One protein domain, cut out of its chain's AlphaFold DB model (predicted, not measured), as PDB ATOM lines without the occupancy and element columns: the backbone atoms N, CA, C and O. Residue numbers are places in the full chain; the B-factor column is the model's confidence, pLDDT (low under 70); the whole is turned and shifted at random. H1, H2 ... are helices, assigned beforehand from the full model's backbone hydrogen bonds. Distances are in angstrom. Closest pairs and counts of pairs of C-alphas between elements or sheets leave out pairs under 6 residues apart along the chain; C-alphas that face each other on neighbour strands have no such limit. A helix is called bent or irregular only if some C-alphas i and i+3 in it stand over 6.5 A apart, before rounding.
ATOM      1  N   PRO A 127      43.469  -6.905  40.332       97.25
ATOM      2  CA  PRO A 127      42.839  -5.829  39.564       97.25
ATOM      3  C   PRO A 127      43.780  -5.208  38.530       97.25
ATOM      4  O   PRO A 127      43.366  -5.004  37.391       97.25
ATOM      5  N   VAL A 128      45.043  -4.989  38.902       97.88
ATOM      6  CA  VAL A 128      46.067  -4.428  38.014       97.88
ATOM      7  C   VAL A 128      46.395  -5.393  36.884       97.88
ATOM      8  O   VAL A 128      46.287  -5.010  35.724       97.88
ATOM      9  N   LYS A 129      46.654  -6.669  37.193       97.56
ATOM     10  CA  LYS A 129      46.886  -7.720  36.187       97.56
ATOM     11  C   LYS A 129      45.780  -7.794  35.142       97.56
ATOM     12  O   LYS A 129      46.066  -7.925  33.956       97.56
ATOM     13  N   ARG A 130      44.516  -7.696  35.567       97.88
ATOM     14  CA  ARG A 130      43.376  -7.703  34.640       97.88
ATOM     15  C   ARG A 130      43.381  -6.497  33.711       97.88
ATOM     16  O   ARG A 130      43.164  -6.678  32.519       97.88
ATOM     17  N   LEU A 131      43.627  -5.295  34.234       98.44
ATOM     18  CA  LEU A 131      43.651  -4.092  33.402       98.44
ATOM     19  C   LEU A 131      44.861  -4.078  32.460       98.44
ATOM     20  O   LEU A 131      44.707  -3.757  31.288       98.44
ATOM     21  N   VAL A 132      46.043  -4.484  32.931       98.12
ATOM     22  CA  VAL A 132      47.234  -4.637  32.079       98.12
ATOM     23  C   VAL A 132      46.961  -5.619  30.941       98.12
ATOM     24  O   VAL A 132      47.277  -5.323  29.791       98.12
ATOM     25  N   GLN A 133      46.329  -6.760  31.236       97.25
ATOM     26  CA  GLN A 133      45.951  -7.723  30.204       97.25
ATOM     27  C   GLN A 133      44.949  -7.129  29.207       97.25
ATOM     28  O   GLN A 133      45.161  -7.266  28.011       97.25
ATOM     29  N   GLU A 134      43.918  -6.414  29.673       97.75
ATOM     30  CA  GLU A 134      42.943  -5.744  28.797       97.75
ATOM     31  C   GLU A 134      43.626  -4.769  27.821       97.75
ATOM     32  O   GLU A 134      43.341  -4.780  26.623       97.75
ATOM     33  N   ILE A 135      44.565  -3.953  28.318       98.00
ATOM     34  CA  ILE A 135      45.320  -2.996  27.497       98.00
ATOM     35  C   ILE A 135      46.212  -3.732  26.489       98.00
ATOM     36  O   ILE A 135      46.291  -3.338  25.323       98.00
ATOM     37  N   ASN A 136      46.883  -4.804  26.919       96.31
ATOM     38  CA  ASN A 136      47.747  -5.602  26.053       96.31
ATOM     39  C   ASN A 136      46.951  -6.338  24.966       96.31
ATOM     40  O   ASN A 136      47.400  -6.369  23.823       96.31
ATOM     41  N   ASP A 137      45.770  -6.865  25.287       95.81
ATOM     42  CA  ASP A 137      44.888  -7.534  24.326       95.81
ATOM     43  C   ASP A 137      44.408  -6.558  23.242       95.81
ATOM     44  O   ASP A 137      44.461  -6.870  22.049       95.81
ATOM     45  N   GLU A 138      43.995  -5.345  23.629       96.88
ATOM     46  CA  GLU A 138      43.614  -4.308  22.662       96.88
ATOM     47  C   GLU A 138      44.824  -3.835  21.835       96.88
ATOM     48  O   GLU A 138      44.715  -3.623  20.625       96.88
ATOM     49  N   THR A 139      46.001  -3.727  22.460       96.38
ATOM     50  CA  THR A 139      47.256  -3.398  21.769       96.38
ATOM     51  C   THR A 139      47.601  -4.459  20.720       96.38
ATOM     52  O   THR A 139      47.842  -4.114  19.565       96.38
ATOM     53  N   GLU A 140      47.583  -5.745  21.080       94.19
ATOM     54  CA  GLU A 140      47.903  -6.876  20.196       94.19
ATOM     55  C   GLU A 140      46.970  -6.930  18.984       94.19
ATOM     56  O   GLU A 140      47.423  -7.065  17.836       94.19
ATOM     57  N   LYS A 141      45.669  -6.755  19.241       95.00
ATOM     58  CA  LYS A 141      44.601  -6.747  18.236       95.00
ATOM     59  C   LYS A 141      44.842  -5.730  17.122       95.00
ATOM     60  O   LYS A 141      44.519  -6.013  15.969       95.00
ATOM     61  N   PHE A 142      45.422  -4.573  17.438       95.31
ATOM     62  CA  PHE A 142      45.655  -3.494  16.473       95.31
ATOM     63  C   PHE A 142      47.129  -3.230  16.161       95.31
ATOM     64  O   PHE A 142      47.436  -2.291  15.432       95.31
ATOM     65  N   TRP A 143      48.049  -4.061  16.648       93.69
ATOM     66  CA  TRP A 143      49.485  -3.787  16.566       93.69
ATOM     67  C   TRP A 143      50.042  -3.635  15.140       93.69
ATOM     68  O   TRP A 143      50.967  -2.863  14.909       93.69
ATOM     69  N   SER A 144      49.469  -4.349  14.168       87.25
ATOM     70  CA  SER A 144      49.822  -4.224  12.738       87.25
ATOM     71  C   SER A 144      48.679  -3.646  11.903       87.25
ATOM     72  O   SER A 144      48.678  -3.781  10.684       87.25
ATOM     73  N   GLY A 145      47.678  -3.057  12.556       89.50
ATOM     74  CA  GLY A 145      46.486  -2.524  11.915       89.50
ATOM     75  C   GLY A 145      46.127  -1.149  12.456       89.50
ATOM     76  O   GLY A 145      46.924  -0.489  13.114       89.50
ATOM     77  N   VAL A 146      44.901  -0.725  12.169       95.06
ATOM     78  CA  VAL A 146      44.364   0.568  12.594       95.06
ATOM     79  C   VAL A 146      43.303   0.338  13.660       95.06
ATOM     80  O   VAL A 146      42.369  -0.436  13.444       95.06
ATOM     81  N   SER A 147      43.431   1.021  14.798       96.94
ATOM     82  CA  SER A 147      42.420   0.997  15.856       96.94
ATOM     83  C   SER A 147      41.083   1.560  15.371       96.94
ATOM     84  O   SER A 147      41.022   2.472  14.540       96.94
ATOM     85  N   ALA A 148      39.987   1.029  15.914       96.56
ATOM     86  CA  ALA A 148      38.643   1.472  15.551       96.56
ATOM     87  C   ALA A 148      38.439   2.976  15.810       96.56
ATOM     88  O   ALA A 148      37.864   3.665  14.966       96.56
ATOM     89  N   ASP A 149      38.965   3.483  16.928       96.94
ATOM     90  CA  ASP A 149      38.873   4.892  17.316       96.94
ATOM     91  C   ASP A 149      39.527   5.814  16.281       96.94
ATOM     92  O   ASP A 149      38.871   6.716  15.758       96.94
ATOM     93  N   LEU A 150      40.788   5.558  15.907       97.31
ATOM     94  CA  LEU A 150      41.464   6.378  14.896       97.31
ATOM     95  C   LEU A 150      40.789   6.252  13.529       97.31
ATOM     96  O   LEU A 150      40.600   7.250  12.837       97.31
ATOM     97  N   SER A 151      40.328   5.053  13.174       96.94
ATOM     98  CA  SER A 151      39.564   4.822  11.948       96.94
ATOM     99  C   SER A 151      38.303   5.699  11.867       96.94
ATOM    100  O   SER A 151      37.962   6.212  10.804       96.94
ATOM    101  N   ILE A 152      37.598   5.884  12.985       96.25
ATOM    102  CA  ILE A 152      36.407   6.741  13.078       96.25
ATOM    103  C   ILE A 152      36.784   8.222  12.956       96.25
ATOM    104  O   ILE A 152      36.108   8.957  12.233       96.25
ATOM    105  N   VAL A 153      37.857   8.654  13.627       97.00
ATOM    106  CA  VAL A 153      38.317  10.052  13.610       97.00
ATOM    107  C   VAL A 153      38.749  10.481  12.212       97.00
ATOM    108  O   VAL A 153      38.248  11.481  11.700       97.00
ATOM    109  N   HIS A 154      39.592   9.684  11.555       97.31
ATOM    110  CA  HIS A 154      40.114   9.987  10.217       97.31
ATOM    111  C   HIS A 154      39.049   9.896   9.108       97.31
ATOM    112  O   HIS A 154      39.209  10.484   8.042       97.31
ATOM    113  N   ARG A 155      37.905   9.243   9.367       96.62
ATOM    114  CA  ARG A 155      36.724   9.253   8.477       96.62
ATOM    115  C   ARG A 155      35.696  10.345   8.801       96.62
ATOM    116  O   ARG A 155      34.635  10.369   8.183       96.62
ATOM    117  N   GLY A 156      35.953  11.208   9.787       96.19
ATOM    118  CA  GLY A 156      35.001  12.242  10.208       96.19
ATOM    119  C   GLY A 156      33.714  11.685  10.831       96.19
ATOM    120  O   GLY A 156      32.682  12.351  10.829       96.19
ATOM    121  N   MET A 157      33.752  10.458  11.359       96.25
ATOM    122  CA  MET A 157      32.588   9.744  11.902       96.25
ATOM    123  C   MET A 157      32.460   9.881  13.430       96.25
ATOM    124  O   MET A 157      31.805   9.066  14.084       96.25
ATOM    125  N   THR A 158      33.109  10.880  14.031       94.31
ATOM    126  CA  THR A 158      33.168  11.039  15.489       94.31
ATOM    127  C   THR A 158      31.795  11.432  16.055       94.31
ATOM    128  O   THR A 158      31.200  12.417  15.610       94.31
ATOM    129  N   PRO A 159      31.257  10.713  17.063       93.62
ATOM    130  CA  PRO A 159      29.922  11.006  17.594       93.62
ATOM    131  C   PRO A 159      29.777  12.404  18.206       93.62
ATOM    132  O   PRO A 159      28.697  12.985  18.150       93.62
ATOM    133  N   SER A 160      30.858  12.953  18.771       96.50
ATOM    134  CA  SER A 160      30.886  14.301  19.351       96.50
ATOM    135  C   SER A 160      30.788  15.409  18.305       96.50
ATOM    136  O   SER A 160      30.543  16.556  18.670       96.50
ATOM    137  N   ARG A 161      30.981  15.082  17.016       96.44
ATOM    138  CA  ARG A 161      31.115  16.054  15.922       96.44
ATOM    139  C   ARG A 161      32.196  17.098  16.212       96.44
ATOM    140  O   ARG A 161      32.059  18.255  15.818       96.44
ATOM    141  N   ALA A 162      33.250  16.694  16.925       96.50
ATOM    142  CA  ALA A 162      34.384  17.556  17.212       96.50
ATOM    143  C   ALA A 162      34.939  18.118  15.899       96.50
ATOM    144  O   ALA A 162      35.253  17.362  14.974       96.50
ATOM    145  N   GLY A 163      35.032  19.446  15.827       95.88
ATOM    146  CA  GLY A 163      35.385  20.142  14.600       95.88
ATOM    147  C   GLY A 163      34.616  21.447  14.424       95.88
ATOM    148  O   GLY A 163      33.391  21.498  14.524       95.88
ATOM    149  N   SER A 164      35.332  22.539  14.169       96.69
ATOM    150  CA  SER A 164      34.695  23.838  13.935       96.69
ATOM    151  C   SER A 164      34.162  23.942  12.508       96.69
ATOM    152  O   SER A 164      34.767  23.431  11.567       96.69
ATOM    153  N   LYS A 165      33.046  24.664  12.335       96.56
ATOM    154  CA  LYS A 165      32.450  24.976  11.020       96.56
ATOM    155  C   LYS A 165      32.118  23.734  10.173       96.56
ATOM    156  O   LYS A 165      32.236  23.769   8.954       96.56
ATOM    157  N   GLY A 166      31.716  22.638  10.821       93.94
ATOM    158  CA  GLY A 166      31.343  21.396  10.137       93.94
ATOM    159  C   GLY A 166      32.517  20.645   9.497       93.94
ATOM    160  O   GLY A 166      32.283  19.782   8.658       93.94
ATOM    161  N   SER A 167      33.760  20.961   9.874       96.38
ATOM    162  CA  SER A 167      34.968  20.286   9.386       96.38
ATOM    163  C   SER A 167      35.644  19.494  10.498       96.38
ATOM    164  O   SER A 167      35.779  19.992  11.612       96.38
ATOM    165  N   TYR A 168      36.134  18.296  10.177       97.25
ATOM    166  CA  TYR A 168      36.897  17.433  11.085       97.25
ATOM    167  C   TYR A 168      38.414  17.483  10.831       97.25
ATOM    168  O   TYR A 168      39.167  16.779  11.499       97.25
ATOM    169  N   PHE A 169      38.891  18.330   9.907       97.69
ATOM    170  CA  PHE A 169      40.326  18.444   9.615       97.69
ATOM    171  C   PHE A 169      41.130  18.850  10.852       97.69
ATOM    172  O   PHE A 169      42.077  18.165  11.222       97.69
ATOM    173  N   ALA A 170      40.705  19.911  11.548       97.38
ATOM    174  CA  ALA A 170      41.363  20.338  12.781       97.38
ATOM    175  C   ALA A 170      41.389  19.206  13.822       97.38
ATOM    176  O   ALA A 170      42.401  18.996  14.474       97.38
ATOM    177  N   THR A 171      40.317  18.422  13.925       97.75
ATOM    178  CA  THR A 171      40.237  17.257  14.816       97.75
ATOM    179  C   THR A 171      41.313  16.213  14.500       97.75
ATOM    180  O   THR A 171      41.933  15.696  15.426       97.75
ATOM    181  N   MET A 172      41.590  15.951  13.216       97.75
ATOM    182  CA  MET A 172      42.695  15.077  12.794       97.75
ATOM    183  C   MET A 172      44.072  15.663  13.136       97.75
ATOM    184  O   MET A 172      44.967  14.917  13.526       97.75
ATOM    185  N   VAL A 173      44.252  16.985  13.029       98.00
ATOM    186  CA  VAL A 173      45.501  17.644  13.455       98.00
ATOM    187  C   VAL A 173      45.701  17.452  14.955       98.00
ATOM    188  O   VAL A 173      46.706  16.895  15.381       98.00
ATOM    189  N   PHE A 174      44.710  17.832  15.761       97.88
ATOM    190  CA  PHE A 174      44.818  17.759  17.215       97.88
ATOM    191  C   PHE A 174      44.994  16.325  17.726       97.88
ATOM    192  O   PHE A 174      45.769  16.113  18.651       97.88
ATOM    193  N   ILE A 175      44.341  15.317  17.136       96.69
ATOM    194  CA  ILE A 175      44.552  13.935  17.593       96.69
ATOM    195  C   ILE A 175      45.976  13.436  17.297       96.69
ATOM    196  O   ILE A 175      46.514  12.659  18.083       96.69
ATOM    197  N   ASN A 176      46.595  13.884  16.199       96.19
ATOM    198  CA  ASN A 176      47.987  13.560  15.880       96.19
ATOM    199  C   ASN A 176      48.942  14.219  16.890       96.19
ATOM    200  O   ASN A 176      49.809  13.549  17.455       96.19
ATOM    201  N   GLU A 177      48.713  15.506  17.161       95.56
ATOM    202  CA  GLU A 177      49.552  16.342  18.024       95.56
ATOM    203  C   GLU A 177      49.403  16.042  19.520       95.56
ATOM    204  O   GLU A 177      50.352  16.249  20.263       95.56
ATOM    205  N   GLU A 178      48.260  15.535  19.989       98.00
ATOM    206  CA  GLU A 178      48.056  15.214  21.412       98.00
ATOM    207  C   GLU A 178      48.524  13.792  21.760       98.00
ATOM    208  O   GLU A 178      49.184  13.573  22.779       98.00
ATOM    209  N   ILE A 179      48.234  12.802  20.902       98.44
ATOM    210  CA  ILE A 179      48.585  11.394  21.170       98.44
ATOM    211  C   ILE A 179      50.099  11.192  21.175       98.44
ATOM    212  O   ILE A 179      50.628  10.469  22.024       98.44
ATOM    213  N   ARG A 180      50.808  11.830  20.241       97.62
ATOM    214  CA  ARG A 180      52.252  11.656  20.085       97.62
ATOM    215  C   ARG A 180      53.024  12.033  21.367       97.62
ATOM    216  O   ARG A 180      53.647  11.137  21.944       97.62
ATOM    217  N   PRO A 181      52.982  13.280  21.878       97.94
ATOM    218  CA  PRO A 181      53.689  13.660  23.099       97.94
ATOM    219  C   PRO A 181      53.133  12.977  24.352       97.94
ATOM    220  O   PRO A 181      53.909  12.724  25.275       97.94
ATOM    221  N   LEU A 182      51.846  12.611  24.400       98.50
ATOM    222  CA  LEU A 182      51.318  11.809  25.507       98.50
ATOM    223  C   LEU A 182      52.067  10.469  25.629       98.50
ATOM    224  O   LEU A 182      52.471  10.084  26.724       98.50
ATOM    225  N   GLY A 183      52.320   9.791  24.508       98.31
ATOM    226  CA  GLY A 183      53.094   8.551  24.478       98.31
ATOM    227  C   GLY A 183      54.572   8.767  24.803       98.31
ATOM    228  O   GLY A 183      55.058   8.346  25.857       98.31
ATOM    229  N   TYR A 184      55.306   9.416  23.892       96.81
ATOM    230  CA  TYR A 184      56.772   9.416  23.956       96.81
ATOM    231  C   TYR A 184      57.352  10.420  24.957       96.81
ATOM    232  O   TYR A 184      58.459  10.207  25.449       96.81
ATOM    233  N   ASN A 185      56.652  11.524  25.238       97.06
ATOM    234  CA  ASN A 185      57.177  12.584  26.096       97.06
ATOM    235  C   ASN A 185      56.642  12.498  27.524       97.06
ATOM    236  O   ASN A 185      57.384  12.790  28.456       97.06
ATOM    237  N   LEU A 186      55.385  12.104  27.727       97.88
ATOM    238  CA  LEU A 186      54.858  11.932  29.075       97.88
ATOM    239  C   LEU A 186      55.106  10.519  29.605       97.88
ATOM    240  O   LEU A 186      55.892  10.336  30.534       97.88
ATOM    241  N   LEU A 187      54.400   9.531  29.050       98.50
ATOM    242  CA  LEU A 187      54.309   8.202  29.655       98.50
ATOM    243  C   LEU A 187      55.670   7.500  29.656       98.50
ATOM    244  O   LEU A 187      56.101   6.998  30.696       98.50
ATOM    245  N   ASN A 188      56.405   7.565  28.543       98.31
ATOM    246  CA  ASN A 188      57.760   7.020  28.482       98.31
ATOM    247  C   ASN A 188      58.709   7.708  29.477       98.31
ATOM    248  O   ASN A 188      59.521   7.037  30.108       98.31
ATOM    249  N   ASN A 189      58.610   9.026  29.677       98.00
ATOM    250  CA  ASN A 189      59.486   9.708  30.631       98.00
ATOM    251  C   ASN A 189      59.135   9.388  32.088       98.00
ATOM    252  O   ASN A 189      60.043   9.348  32.913       98.00
ATOM    253  N   ILE A 190      57.875   9.083  32.419       98.12
ATOM    254  CA  ILE A 190      57.529   8.556  33.750       98.12
ATOM    255  C   ILE A 190      58.274   7.238  34.002       98.12
ATOM    256  O   ILE A 190      58.901   7.098  35.052       98.12
ATOM    257  N   LEU A 191      58.270   6.318  33.030       97.69
ATOM    258  CA  LEU A 191      59.003   5.045  33.107       97.69
ATOM    259  C   LEU A 191      60.518   5.277  33.188       97.69
ATOM    260  O   LEU A 191      61.194   4.722  34.050       97.69
ATOM    261  N   SER A 192      61.047   6.169  32.351       97.62
ATOM    262  CA  SER A 192      62.468   6.522  32.336       97.62
ATOM    263  C   SER A 192      62.943   7.075  33.679       97.62
ATOM    264  O   SER A 192      63.943   6.615  34.233       97.62
ATOM    265  N   VAL A 193      62.200   8.026  34.254       97.75
ATOM    266  CA  VAL A 193      62.497   8.602  35.570       97.75
ATOM    267  C   VAL A 193      62.345   7.543  36.659       97.75
ATOM    268  O   VAL A 193      63.192   7.469  37.544       97.75
ATOM    269  N   ALA A 194      61.324   6.684  36.596       96.44
ATOM    270  CA  ALA A 194      61.134   5.625  37.582       96.44
ATOM    271  C   ALA A 194      62.286   4.614  37.620       96.44
ATOM    272  O   ALA A 194      62.638   4.135  38.700       96.44
ATOM    273  N   THR A 195      62.890   4.321  36.471       95.25
ATOM    274  CA  THR A 195      64.015   3.387  36.379       95.25
ATOM    275  C   THR A 195      65.355   4.052  36.688       95.25
ATOM    276  O   THR A 195      66.211   3.454  37.336       95.25
ATOM    277  N   THR A 196      65.562   5.293  36.241       96.12
ATOM    278  CA  THR A 196      66.891   5.934  36.279       96.12
ATOM    279  C   THR A 196      67.084   6.919  37.431       96.12
ATOM    280  O   THR A 196      68.222   7.256  37.753       96.12
ATOM    281  N   GLN A 197      66.005   7.384  38.070       96.69
ATOM    282  CA  GLN A 197      66.048   8.411  39.112       96.69
ATOM    283  C   GLN A 197      65.500   7.872  40.445       96.69
ATOM    284  O   GLN A 197      64.340   8.116  40.784       96.69
ATOM    285  N   PRO A 198      66.330   7.213  41.281       92.06
ATOM    286  CA  PRO A 198      65.874   6.567  42.521       92.06
ATOM    287  C   PRO A 198      65.311   7.540  43.573       92.06
ATOM    288  O   PRO A 198      64.702   7.117  44.549       92.06
ATOM    289  N   ARG A 199      65.501   8.854  43.391       96.19
ATOM    290  CA  ARG A 199      64.937   9.897  44.263       96.19
ATOM    291  C   ARG A 199      63.441  10.141  44.026       96.19
ATOM    292  O   ARG A 199      62.801  10.794  44.847       96.19
ATOM    293  N   PHE A 200      62.879   9.653  42.919       97.00
ATOM    294  CA  PHE A 200      61.453   9.774  42.626       97.00
ATOM    295  C   PHE A 200      60.699   8.553  43.170       97.00
ATOM    296  O   PHE A 200      60.835   7.434  42.676       97.00
ATOM    297  N   ASN A 201      59.908   8.772  44.222       96.06
ATOM    298  CA  ASN A 201      59.047   7.753  44.813       96.06
ATOM    299  C   ASN A 201      57.726   7.610  44.030       96.06
ATOM    300  O   ASN A 201      57.480   8.300  43.038       96.06
ATOM    301  N   LEU A 202      56.879   6.678  44.470       97.19
ATOM    302  CA  LEU A 202      55.593   6.389  43.834       97.19
ATOM    303  C   LEU A 202      54.673   7.621  43.797       97.19
ATOM    304  O   LEU A 202      54.046   7.892  42.779       97.19
ATOM    305  N   GLU A 203      54.631   8.400  44.873       97.56
ATOM    306  CA  GLU A 203      53.811   9.603  45.003       97.56
ATOM    307  C   GLU A 203      54.207  10.669  43.976       97.56
ATOM    308  O   GLU A 203      53.338  11.280  43.345       97.56
ATOM    309  N   HIS A 204      55.512  10.856  43.746       97.94
ATOM    310  CA  HIS A 204      56.002  11.743  42.696       97.94
ATOM    311  C   HIS A 204      55.538  11.266  41.314       97.94
ATOM    312  O   HIS A 204      55.037  12.073  40.533       97.94
ATOM    313  N   HIS A 205      55.638   9.968  41.009       98.00
ATOM    314  CA  HIS A 205      55.203   9.448  39.708       98.00
ATOM    315  C   HIS A 205      53.688   9.538  39.496       98.00
ATOM    316  O   HIS A 205      53.258   9.938  38.415       98.00
ATOM    317  N   ILE A 206      52.882   9.237  40.520       98.50
ATOM    318  CA  ILE A 206      51.423   9.415  40.482       98.50
ATOM    319  C   ILE A 206      51.075  10.884  40.222       98.50
ATOM    320  O   ILE A 206      50.206  11.179  39.401       98.50
ATOM    321  N   THR A 207      51.775  11.812  40.881       98.19
ATOM    322  CA  THR A 207      51.566  13.254  40.690       98.19
ATOM    323  C   THR A 207      51.872  13.668  39.253       98.19
ATOM    324  O   THR A 207      51.045  14.320  38.619       98.19
ATOM    325  N   LEU A 208      53.020  13.247  38.708       97.69
ATOM    326  CA  LEU A 208      53.391  13.518  37.315       97.69
ATOM    327  C   LEU A 208      52.348  12.954  36.341       97.69
ATOM    328  O   LEU A 208      51.896  13.665  35.447       97.69
ATOM    329  N   TYR A 209      51.918  11.704  36.542       98.44
ATOM    330  CA  TYR A 209      50.889  11.078  35.716       98.44
ATOM    331  C   TYR A 209      49.592  11.890  35.719       98.44
ATOM    332  O   TYR A 209      49.096  12.261  34.661       98.44
ATOM    333  N   ARG A 210      49.064  12.229  36.897       97.62
ATOM    334  CA  ARG A 210      47.792  12.955  37.012       97.62
ATOM    335  C   ARG A 210      47.841  14.346  36.406       97.62
ATOM    336  O   ARG A 210      46.925  14.717  35.681       97.62
ATOM    337  N   VAL A 211      48.899  15.102  36.691       97.00
ATOM    338  CA  VAL A 211      49.023  16.492  36.233       97.00
ATOM    339  C   VAL A 211      49.112  16.561  34.713       97.00
ATOM    340  O   VAL A 211      48.469  17.409  34.100       97.00
ATOM    341  N   PHE A 212      49.890  15.673  34.100       98.06
ATOM    342  CA  PHE A 212      50.207  15.799  32.683       98.06
ATOM    343  C   PHE A 212      49.381  14.886  31.767       98.06
ATOM    344  O   PHE A 212      49.250  15.205  30.589       98.06
ATOM    345  N   ALA A 213      48.807  13.779  32.260       98.12
ATOM    346  CA  ALA A 213      47.992  12.885  31.430       98.12
ATOM    347  C   ALA A 213      46.523  13.316  31.353       98.12
ATOM    348  O   ALA A 213      45.871  13.011  30.358       98.12
ATOM    349  N   PHE A 214      46.006  14.020  32.370       98.19
ATOM    350  CA  PHE A 214      44.581  14.350  32.476       98.19
ATOM    351  C   PHE A 214      44.059  15.101  31.247       98.19
ATOM    352  O   PHE A 214      43.208  14.586  30.529       98.19
ATOM    353  N   THR A 215      44.587  16.297  30.970       98.25
ATOM    354  CA  THR A 215      44.052  17.143  29.893       98.25
ATOM    355  C   THR A 215      44.149  16.477  28.514       98.25
ATOM    356  O   THR A 215      43.118  16.426  27.837       98.25
ATOM    357  N   PRO A 216      45.302  15.908  28.100       98.25
ATOM    358  CA  PRO A 216      45.389  15.216  26.817       98.25
ATOM    359  C   PRO A 216      44.448  14.010  26.728       98.25
ATOM    360  O   PRO A 216      43.771  13.842  25.717       98.25
ATOM    361  N   ALA A 217      44.339  13.187  27.779       98.38
ATOM    362  CA  ALA A 217      43.483  12.000  27.749       98.38
ATOM    363  C   ALA A 217      41.987  12.348  27.674       98.38
ATOM    364  O   ALA A 217      41.250  11.721  26.909       98.38
ATOM    365  N   GLU A 218      41.536  13.361  28.420       98.44
ATOM    366  CA  GLU A 218      40.157  13.861  28.345       98.44
ATOM    367  C   GLU A 218      39.838  14.438  26.966       98.44
ATOM    368  O   GLU A 218      38.809  14.110  26.369       98.44
ATOM    369  N   PHE A 219      40.732  15.278  26.439       98.44
ATOM    370  CA  PHE A 219      40.545  15.888  25.131       98.44
ATOM    371  C   PHE A 219      40.517  14.829  24.022       98.44
ATOM    372  O   PHE A 219      39.604  14.840  23.192       98.44
ATOM    373  N   VAL A 220      41.452  13.871  24.043       98.25
ATOM    374  CA  VAL A 220      41.479  12.741  23.104       98.25
ATOM    375  C   VAL A 220      40.175  11.938  23.177       98.25
ATOM    376  O   VAL A 220      39.602  11.606  22.136       98.25
ATOM    377  N   GLY A 221      39.647  11.695  24.380       98.06
ATOM    378  CA  GLY A 221      38.344  11.057  24.577       98.06
ATOM    379  C   GLY A 221      37.197  11.816  23.914       98.06
ATOM    380  O   GLY A 221      36.401  11.225  23.179       98.06
ATOM    381  N   TYR A 222      37.147  13.136  24.109       97.75
ATOM    382  CA  TYR A 222      36.155  14.010  23.479       97.75
ATOM    383  C   TYR A 222      36.217  13.969  21.944       97.75
ATOM    384  O   TYR A 222      35.171  13.904  21.287       97.75
ATOM    385  N   VAL A 223      37.417  13.977  21.354       97.06
ATOM    386  CA  VAL A 223      37.567  13.986  19.888       97.06
ATOM    387  C   VAL A 223      37.384  12.618  19.235       97.06
ATOM    388  O   VAL A 223      37.157  12.570  18.030       97.06
ATOM    389  N   GLY A 224      37.409  11.518  19.996       96.69
ATOM    390  CA  GLY A 224      37.037  10.187  19.500       96.69
ATOM    391  C   GLY A 224      37.911   9.020  19.965       96.69
ATOM    392  O   GLY A 224      37.544   7.879  19.701       96.69
ATOM    393  N   GLY A 225      39.015   9.270  20.674       97.19
ATOM    394  CA  GLY A 225      39.890   8.247  21.261       97.19
ATOM    395  C   GLY A 225      39.333   7.667  22.563       97.19
ATOM    396  O   GLY A 225      39.921   7.828  23.634       97.19
ATOM    397  N   LYS A 226      38.168   7.021  22.478       97.12
ATOM    398  CA  LYS A 226      37.408   6.510  23.626       97.12
ATOM    399  C   LYS A 226      38.153   5.450  24.425       97.12
ATOM    400  O   LYS A 226      38.088   5.486  25.650       97.12
ATOM    401  N   HIS A 227      38.840   4.514  23.772       98.19
ATOM    402  CA  HIS A 227      39.570   3.465  24.479       98.19
ATOM    403  C   HIS A 227      40.731   4.062  25.281       98.19
ATOM    404  O   HIS A 227      40.886   3.740  26.454       98.19
ATOM    405  N   LEU A 228      41.495   4.998  24.700       98.50
ATOM    406  CA  LEU A 228      42.570   5.704  25.414       98.50
ATOM    407  C   LEU A 228      42.030   6.412  26.662       98.50
ATOM    408  O   LEU A 228      42.580   6.253  27.752       98.50
ATOM    409  N   HIS A 229      40.938   7.162  26.507       98.56
ATOM    410  CA  HIS A 229      40.298   7.888  27.604       98.56
ATOM    411  C   HIS A 229      39.749   6.956  28.690       98.56
ATOM    412  O   HIS A 229      40.010   7.163  29.874       98.56
ATOM    413  N   SER A 230      39.051   5.890  28.297       98.56
ATOM    414  CA  SER A 230      38.550   4.883  29.233       98.56
ATOM    415  C   SER A 230      39.687   4.208  29.994       98.56
ATOM    416  O   SER A 230      39.554   3.973  31.192       98.56
ATOM    417  N   THR A 231      40.792   3.885  29.324       98.75
ATOM    418  CA  THR A 231      41.966   3.273  29.950       98.75
ATOM    419  C   THR A 231      42.615   4.226  30.947       98.75
ATOM    420  O   THR A 231      42.881   3.821  32.075       98.75
ATOM    421  N   TYR A 232      42.772   5.507  30.592       98.69
ATOM    422  CA  TYR A 232      43.225   6.545  31.522       98.69
ATOM    423  C   TYR A 232      42.361   6.593  32.795       98.69
ATOM    424  O   TYR A 232      42.892   6.529  33.905       98.69
ATOM    425  N   ARG A 233      41.028   6.630  32.652       98.69
ATOM    426  CA  ARG A 233      40.100   6.664  33.796       98.69
ATOM    427  C   ARG A 233      40.209   5.418  34.675       98.69
ATOM    428  O   ARG A 233      40.330   5.549  35.888       98.69
ATOM    429  N   LYS A 234      40.261   4.225  34.075       98.69
ATOM    430  CA  LYS A 234      40.441   2.960  34.810       98.69
ATOM    431  C   LYS A 234      41.764   2.917  35.583       98.69
ATOM    432  O   LYS A 234      41.801   2.391  36.695       98.69
ATOM    433  N   ILE A 235      42.844   3.456  35.011       98.69
ATOM    434  CA  ILE A 235      44.137   3.562  35.700       98.69
ATOM    435  C   ILE A 235      44.015   4.505  36.899       98.69
ATOM    436  O   ILE A 235      44.418   4.122  37.995       98.69
ATOM    437  N   ASP A 236      43.434   5.698  36.736       98.50
ATOM    438  CA  ASP A 236      43.269   6.641  37.853       98.50
ATOM    439  C   ASP A 236      42.381   6.075  38.977       98.50
ATOM    440  O   ASP A 236      42.706   6.218  40.160       98.50
ATOM    441  N   ASP A 237      41.324   5.339  38.627       98.44
ATOM    442  CA  ASP A 237      40.466   4.638  39.587       98.44
ATOM    443  C   ASP A 237      41.243   3.577  40.386       98.44
ATOM    444  O   ASP A 237      41.092   3.480  41.609       98.44
ATOM    445  N   LEU A 238      42.116   2.795  39.736       98.38
ATOM    446  CA  LEU A 238      42.986   1.834  40.428       98.38
ATOM    447  C   LEU A 238      44.040   2.527  41.288       98.38
ATOM    448  O   LEU A 238      44.336   2.043  42.389       98.38
ATOM    449  N   ILE A 239      44.565   3.668  40.828       98.38
ATOM    450  CA  ILE A 239      45.489   4.479  41.615       98.38
ATOM    451  C   ILE A 239      44.825   4.897  42.929       98.38
ATOM    452  O   ILE A 239      45.394   4.658  43.995       98.38
ATOM    453  N   ASN A 240      43.609   5.444  42.853       97.44
ATOM    454  CA  ASN A 240      42.826   5.885  44.009       97.44
ATOM    455  C   ASN A 240      42.424   4.737  44.938       97.44
ATOM    456  O   ASN A 240      42.534   4.853  46.152       97.44
ATOM    457  N   SER A 241      41.930   3.636  44.376       96.06
ATOM    458  CA  SER A 241      41.307   2.574  45.171       96.06
ATOM    459  C   SER A 241      42.291   1.561  45.754       96.06
ATOM    460  O   SER A 241      41.960   0.908  46.743       96.06
ATOM    461  N   SER A 242      43.474   1.381  45.148       94.44
ATOM    462  CA  SER A 242      44.333   0.233  45.478       94.44
ATOM    463  C   SER A 242      45.843   0.463  45.461       94.44
ATOM    464  O   SER A 242      46.552  -0.336  46.068       94.44
ATOM    465  N   ILE A 243      46.354   1.514  44.811       96.56
ATOM    466  CA  ILE A 243      47.806   1.740  44.690       96.56
ATOM    467  C   ILE A 243      48.284   2.804  45.676       96.56
ATOM    468  O   ILE A 243      49.229   2.558  46.425       96.56
ATOM    469  N   GLN A 244      47.653   3.982  45.692       94.81
ATOM    470  CA  GLN A 244      48.149   5.133  46.450       94.81
ATOM    471  C   GLN A 244      48.271   4.813  47.946       94.81
ATOM    472  O   GLN A 244      49.331   5.039  48.538       94.81
ATOM    473  N   ASP A 245      47.234   4.190  48.508       91.69
ATOM    474  CA  ASP A 245      47.120   3.885  49.939       91.69
ATOM    475  C   ASP A 245      47.615   2.471  50.303       91.69
ATOM    476  O   ASP A 245      47.440   1.995  51.430       91.69
ATOM    477  N   ASN A 246      48.252   1.769  49.360       92.94
ATOM    478  CA  ASN A 246      48.769   0.430  49.603       92.94
ATOM    479  C   ASN A 246      49.954   0.467  50.580       92.94
ATOM    480  O   ASN A 246      50.935   1.195  50.388       92.94
ATOM    481  N   ARG A 247      49.859  -0.361  51.628       92.88
ATOM    482  CA  ARG A 247      50.870  -0.479  52.688       92.88
ATOM    483  C   ARG A 247      52.150  -1.166  52.213       92.88
ATOM    484  O   ARG A 247      53.211  -0.906  52.772       92.88
ATOM    485  N   VAL A 248      52.068  -2.022  51.193       95.88
ATOM    486  CA  VAL A 248      53.227  -2.692  50.591       95.88
ATOM    487  C   VAL A 248      53.720  -1.839  49.422       95.88
ATOM    488  O   VAL A 248      53.253  -1.972  48.292       95.88
ATOM    489  N   ARG A 249      54.638  -0.906  49.708       94.12
ATOM    490  CA  ARG A 249      55.062   0.135  48.749       94.12
ATOM    491  C   ARG A 249      55.705  -0.422  47.480       94.12
ATOM    492  O   ARG A 249      55.453   0.122  46.409       94.12
ATOM    493  N   ASP A 250      56.470  -1.505  47.584       94.25
ATOM    494  CA  ASP A 250      57.110  -2.132  46.420       94.25
ATOM    495  C   ASP A 250      56.067  -2.712  45.461       94.25
ATOM    496  O   ASP A 250      56.089  -2.414  44.270       94.25
ATOM    497  N   THR A 251      55.075  -3.430  45.999       96.25
ATOM    498  CA  THR A 251      53.918  -3.924  45.238       96.25
ATOM    499  C   THR A 251      53.155  -2.786  44.570       96.25
ATOM    500  O   THR A 251      52.829  -2.873  43.392       96.25
ATOM    501  N   ALA A 252      52.902  -1.697  45.298       97.38
ATOM    502  CA  ALA A 252      52.207  -0.529  44.764       97.38
ATOM    503  C   ALA A 252      52.979   0.128  43.609       97.38
ATOM    504  O   ALA A 252      52.395   0.540  42.607       97.38
ATOM    505  N   ARG A 253      54.307   0.219  43.744       96.81
ATOM    506  CA  ARG A 253      55.181   0.771  42.710       96.81
ATOM    507  C   ARG A 253      55.188  -0.115  41.470       96.81
ATOM    508  O   ARG A 253      55.052   0.410  40.372       96.81
ATOM    509  N   GLU A 254      55.326  -1.424  41.640       96.75
ATOM    510  CA  GLU A 254      55.306  -2.385  40.535       96.75
ATOM    511  C   GLU A 254      53.963  -2.364  39.792       96.75
ATOM    512  O   GLU A 254      53.938  -2.289  38.565       96.75
ATOM    513  N   ASP A 255      52.852  -2.324  40.529       98.06
ATOM    514  CA  ASP A 255      51.505  -2.195  39.971       98.06
ATOM    515  C   ASP A 255      51.334  -0.910  39.151       98.06
ATOM    516  O   ASP A 255      50.837  -0.945  38.025       98.06
ATOM    517  N   PHE A 256      51.768   0.231  39.696       98.38
ATOM    518  CA  PHE A 256      51.723   1.505  38.982       98.38
ATOM    519  C   PHE A 256      52.537   1.448  37.689       98.38
ATOM    520  O   PHE A 256      52.030   1.808  36.628       98.38
ATOM    521  N   LEU A 257      53.785   0.977  37.755       97.62
ATOM    522  CA  LEU A 257      54.663   0.931  36.586       97.62
ATOM    523  C   LEU A 257      54.143  -0.029  35.514       97.62
ATOM    524  O   LEU A 257      54.205   0.320  34.342       97.62
ATOM    525  N   ALA A 258      53.548  -1.162  35.893       98.06
ATOM    526  CA  ALA A 258      52.906  -2.074  34.949       98.06
ATOM    527  C   ALA A 258      51.740  -1.411  34.189       98.06
ATOM    528  O   ALA A 258      51.630  -1.550  32.970       98.06
ATOM    529  N   LEU A 259      50.900  -0.629  34.881       98.56
ATOM    530  CA  LEU A 259      49.819   0.134  34.241       98.56
ATOM    531  C   LEU A 259      50.356   1.204  33.285       98.56
ATOM    532  O   LEU A 259      49.875   1.314  32.156       98.56
ATOM    533  N   ILE A 260      51.351   1.986  33.720       98.38
ATOM    534  CA  ILE A 260      51.946   3.035  32.882       98.38
ATOM    535  C   ILE A 260      52.662   2.428  31.675       98.38
ATOM    536  O   ILE A 260      52.535   2.967  30.583       98.38
ATOM    537  N   SER A 261      53.349   1.299  31.846       98.06
ATOM    538  CA  SER A 261      54.013   0.545  30.780       98.06
ATOM    539  C   SER A 261      53.040   0.127  29.680       98.06
ATOM    540  O   SER A 261      53.186   0.526  28.519       98.06
ATOM    541  N   ALA A 262      51.982  -0.598  30.063       98.12
ATOM    542  CA  ALA A 262      50.964  -1.070  29.134       98.12
ATOM    543  C   ALA A 262      50.280   0.104  28.420       98.12
ATOM    544  O   ALA A 262      50.108   0.093  27.198       98.12
ATOM    545  N   PHE A 263      49.951   1.164  29.164       98.56
ATOM    546  CA  PHE A 263      49.322   2.346  28.589       98.56
ATOM    547  C   PHE A 263      50.258   3.101  27.639       98.56
ATOM    548  O   PHE A 263      49.849   3.447  26.534       98.56
ATOM    549  N   ALA A 264      51.526   3.297  28.009       98.31
ATOM    550  CA  ALA A 264      52.534   3.920  27.157       98.31
ATOM    551  C   ALA A 264      52.672   3.171  25.831       98.31
ATOM    552  O   ALA A 264      52.698   3.790  24.766       98.31
ATOM    553  N   ARG A 265      52.721   1.837  25.876       97.19
ATOM    554  CA  ARG A 265      52.794   0.996  24.680       97.19
ATOM    555  C   ARG A 265      51.586   1.201  23.769       97.19
ATOM    556  O   ARG A 265      51.771   1.430  22.574       97.19
ATOM    557  N   TYR A 266      50.377   1.183  24.328       98.12
ATOM    558  CA  TYR A 266      49.148   1.422  23.573       98.12
ATOM    559  C   TYR A 266      49.121   2.822  22.936       98.12
ATOM    560  O   TYR A 266      48.854   2.962  21.745       98.12
ATOM    561  N   VAL A 267      49.459   3.871  23.691       98.56
ATOM    562  CA  VAL A 267      49.462   5.252  23.175       98.56
ATOM    563  C   VAL A 267      50.520   5.441  22.079       98.56
ATOM    564  O   VAL A 267      50.245   6.084  21.066       98.56
ATOM    565  N   ASN A 268      51.708   4.844  22.219       98.25
ATOM    566  CA  ASN A 268      52.732   4.892  21.171       98.25
ATOM    567  C   ASN A 268      52.326   4.096  19.912       98.25
ATOM    568  O   ASN A 268      52.661   4.518  18.806       98.25
ATOM    569  N   LEU A 269      51.556   3.007  20.048       97.69
ATOM    570  CA  LEU A 269      50.925   2.339  18.902       97.69
ATOM    571  C   LEU A 269      49.939   3.276  18.188       97.69
ATOM    572  O   LEU A 269      49.971   3.378  16.963       97.69
ATOM    573  N   LEU A 270      49.084   3.991  18.929       98.31
ATOM    574  CA  LEU A 270      48.165   4.962  18.327       98.31
ATOM    575  C   LEU A 270      48.912   6.087  17.600       98.31
ATOM    576  O   LEU A 270      48.457   6.543  16.554       98.31
ATOM    577  N   ASN A 271      50.070   6.514  18.109       98.00
ATOM    578  CA  ASN A 271      50.925   7.457  17.395       98.00
ATOM    579  C   ASN A 271      51.404   6.899  16.040       98.00
ATOM    580  O   ASN A 271      51.270   7.592  15.034       98.00
ATOM    581  N   ALA A 272      51.904   5.660  15.998       97.06
ATOM    582  CA  ALA A 272      52.306   5.010  14.744       97.06
ATOM    583  C   ALA A 272      51.135   4.951  13.742       97.06
ATOM    584  O   ALA A 272      51.233   5.368  12.594       97.06
ATOM    585  N   GLN A 273      49.950   4.564  14.213       97.62
ATOM    586  CA  GLN A 273      48.744   4.563  13.380       97.62
ATOM    587  C   GLN A 273      48.360   5.966  12.878       97.62
ATOM    588  O   GLN A 273      47.941   6.120  11.736       97.62
ATOM    589  N   ASN A 274      48.507   7.003  13.705       97.44
ATOM    590  CA  ASN A 274      48.256   8.387  13.303       97.44
ATOM    591  C   ASN A 274      49.219   8.863  12.209       97.44
ATOM    592  O   ASN A 274      48.790   9.583  11.313       97.44
ATOM    593  N   LEU A 275      50.491   8.461  12.265       95.75
ATOM    594  CA  LEU A 275      51.475   8.737  11.214       95.75
ATOM    595  C   LEU A 275      51.093   8.074   9.887       95.75
ATOM    596  O   LEU A 275      51.284   8.671   8.834       95.75
ATOM    597  N   HIS A 276      50.513   6.875   9.949       94.31
ATOM    598  CA  HIS A 276      50.038   6.149   8.775       94.31
ATOM    599  C   HIS A 276      48.770   6.752   8.144       94.31
ATOM    600  O   HIS A 276      48.574   6.655   6.936       94.31
ATOM    601  N   LEU A 277      47.880   7.328   8.957       95.94
ATOM    602  CA  LEU A 277      46.545   7.762   8.522       95.94
ATOM    603  C   LEU A 277      46.438   9.243   8.153       95.94
ATOM    604  O   LEU A 277      45.503   9.614   7.446       95.94
ATOM    605  N   PHE A 278      47.319  10.090   8.687       95.81
ATOM    606  CA  PHE A 278      47.200  11.534   8.517       95.81
ATOM    607  C   PHE A 278      47.417  11.942   7.042       95.81
ATOM    608  O   PHE A 278      48.401  11.492   6.450       95.81
TER     609      PHE A 278
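What this domain is: This is residues 127 to 278 of the 279 residues of the protein "Cucumopine synthase" of Petromyces alliaceus (UniProt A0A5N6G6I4). H6 runs through an elongated up-and-down bundle, H1, H3, H4a, H5 and H6 each running against the one before; H2 packs at one end. The class is all helix, H1 to H6 among 152 printed residues. It is compact, radius of gyration of the C-alphas 15.8 A, spanning 51 by 27 by 27 A.

How they stand to each other: H3, residues 169 to 196, touches H6, residues 249 to 277, closest C-alphas Gly 183 and Asn 268, 4.9 A apart. H5, residues 226 to 243, forms a hairpin with H6; it is only just irregular, C-alphas 240 and 243 6.51 A apart. H4, residues 202 to 223, assigned as one helix by hydrogen bonds, is bent: C-alphas 212 and 215 are 6.9 A apart. In H3, 20 of 24 O i to N i+4 pairs are within hydrogen-bond range.

Where its parts are: Find C-alpha 127 at (42.839, -5.829, 39.564), beginning H1, residues 127 to 142; H6 ends at C-alpha 277, (46.545, 7.762, 8.522).

The domain as a whole: The printed part has no cut; residues 155 to 168 are a long link.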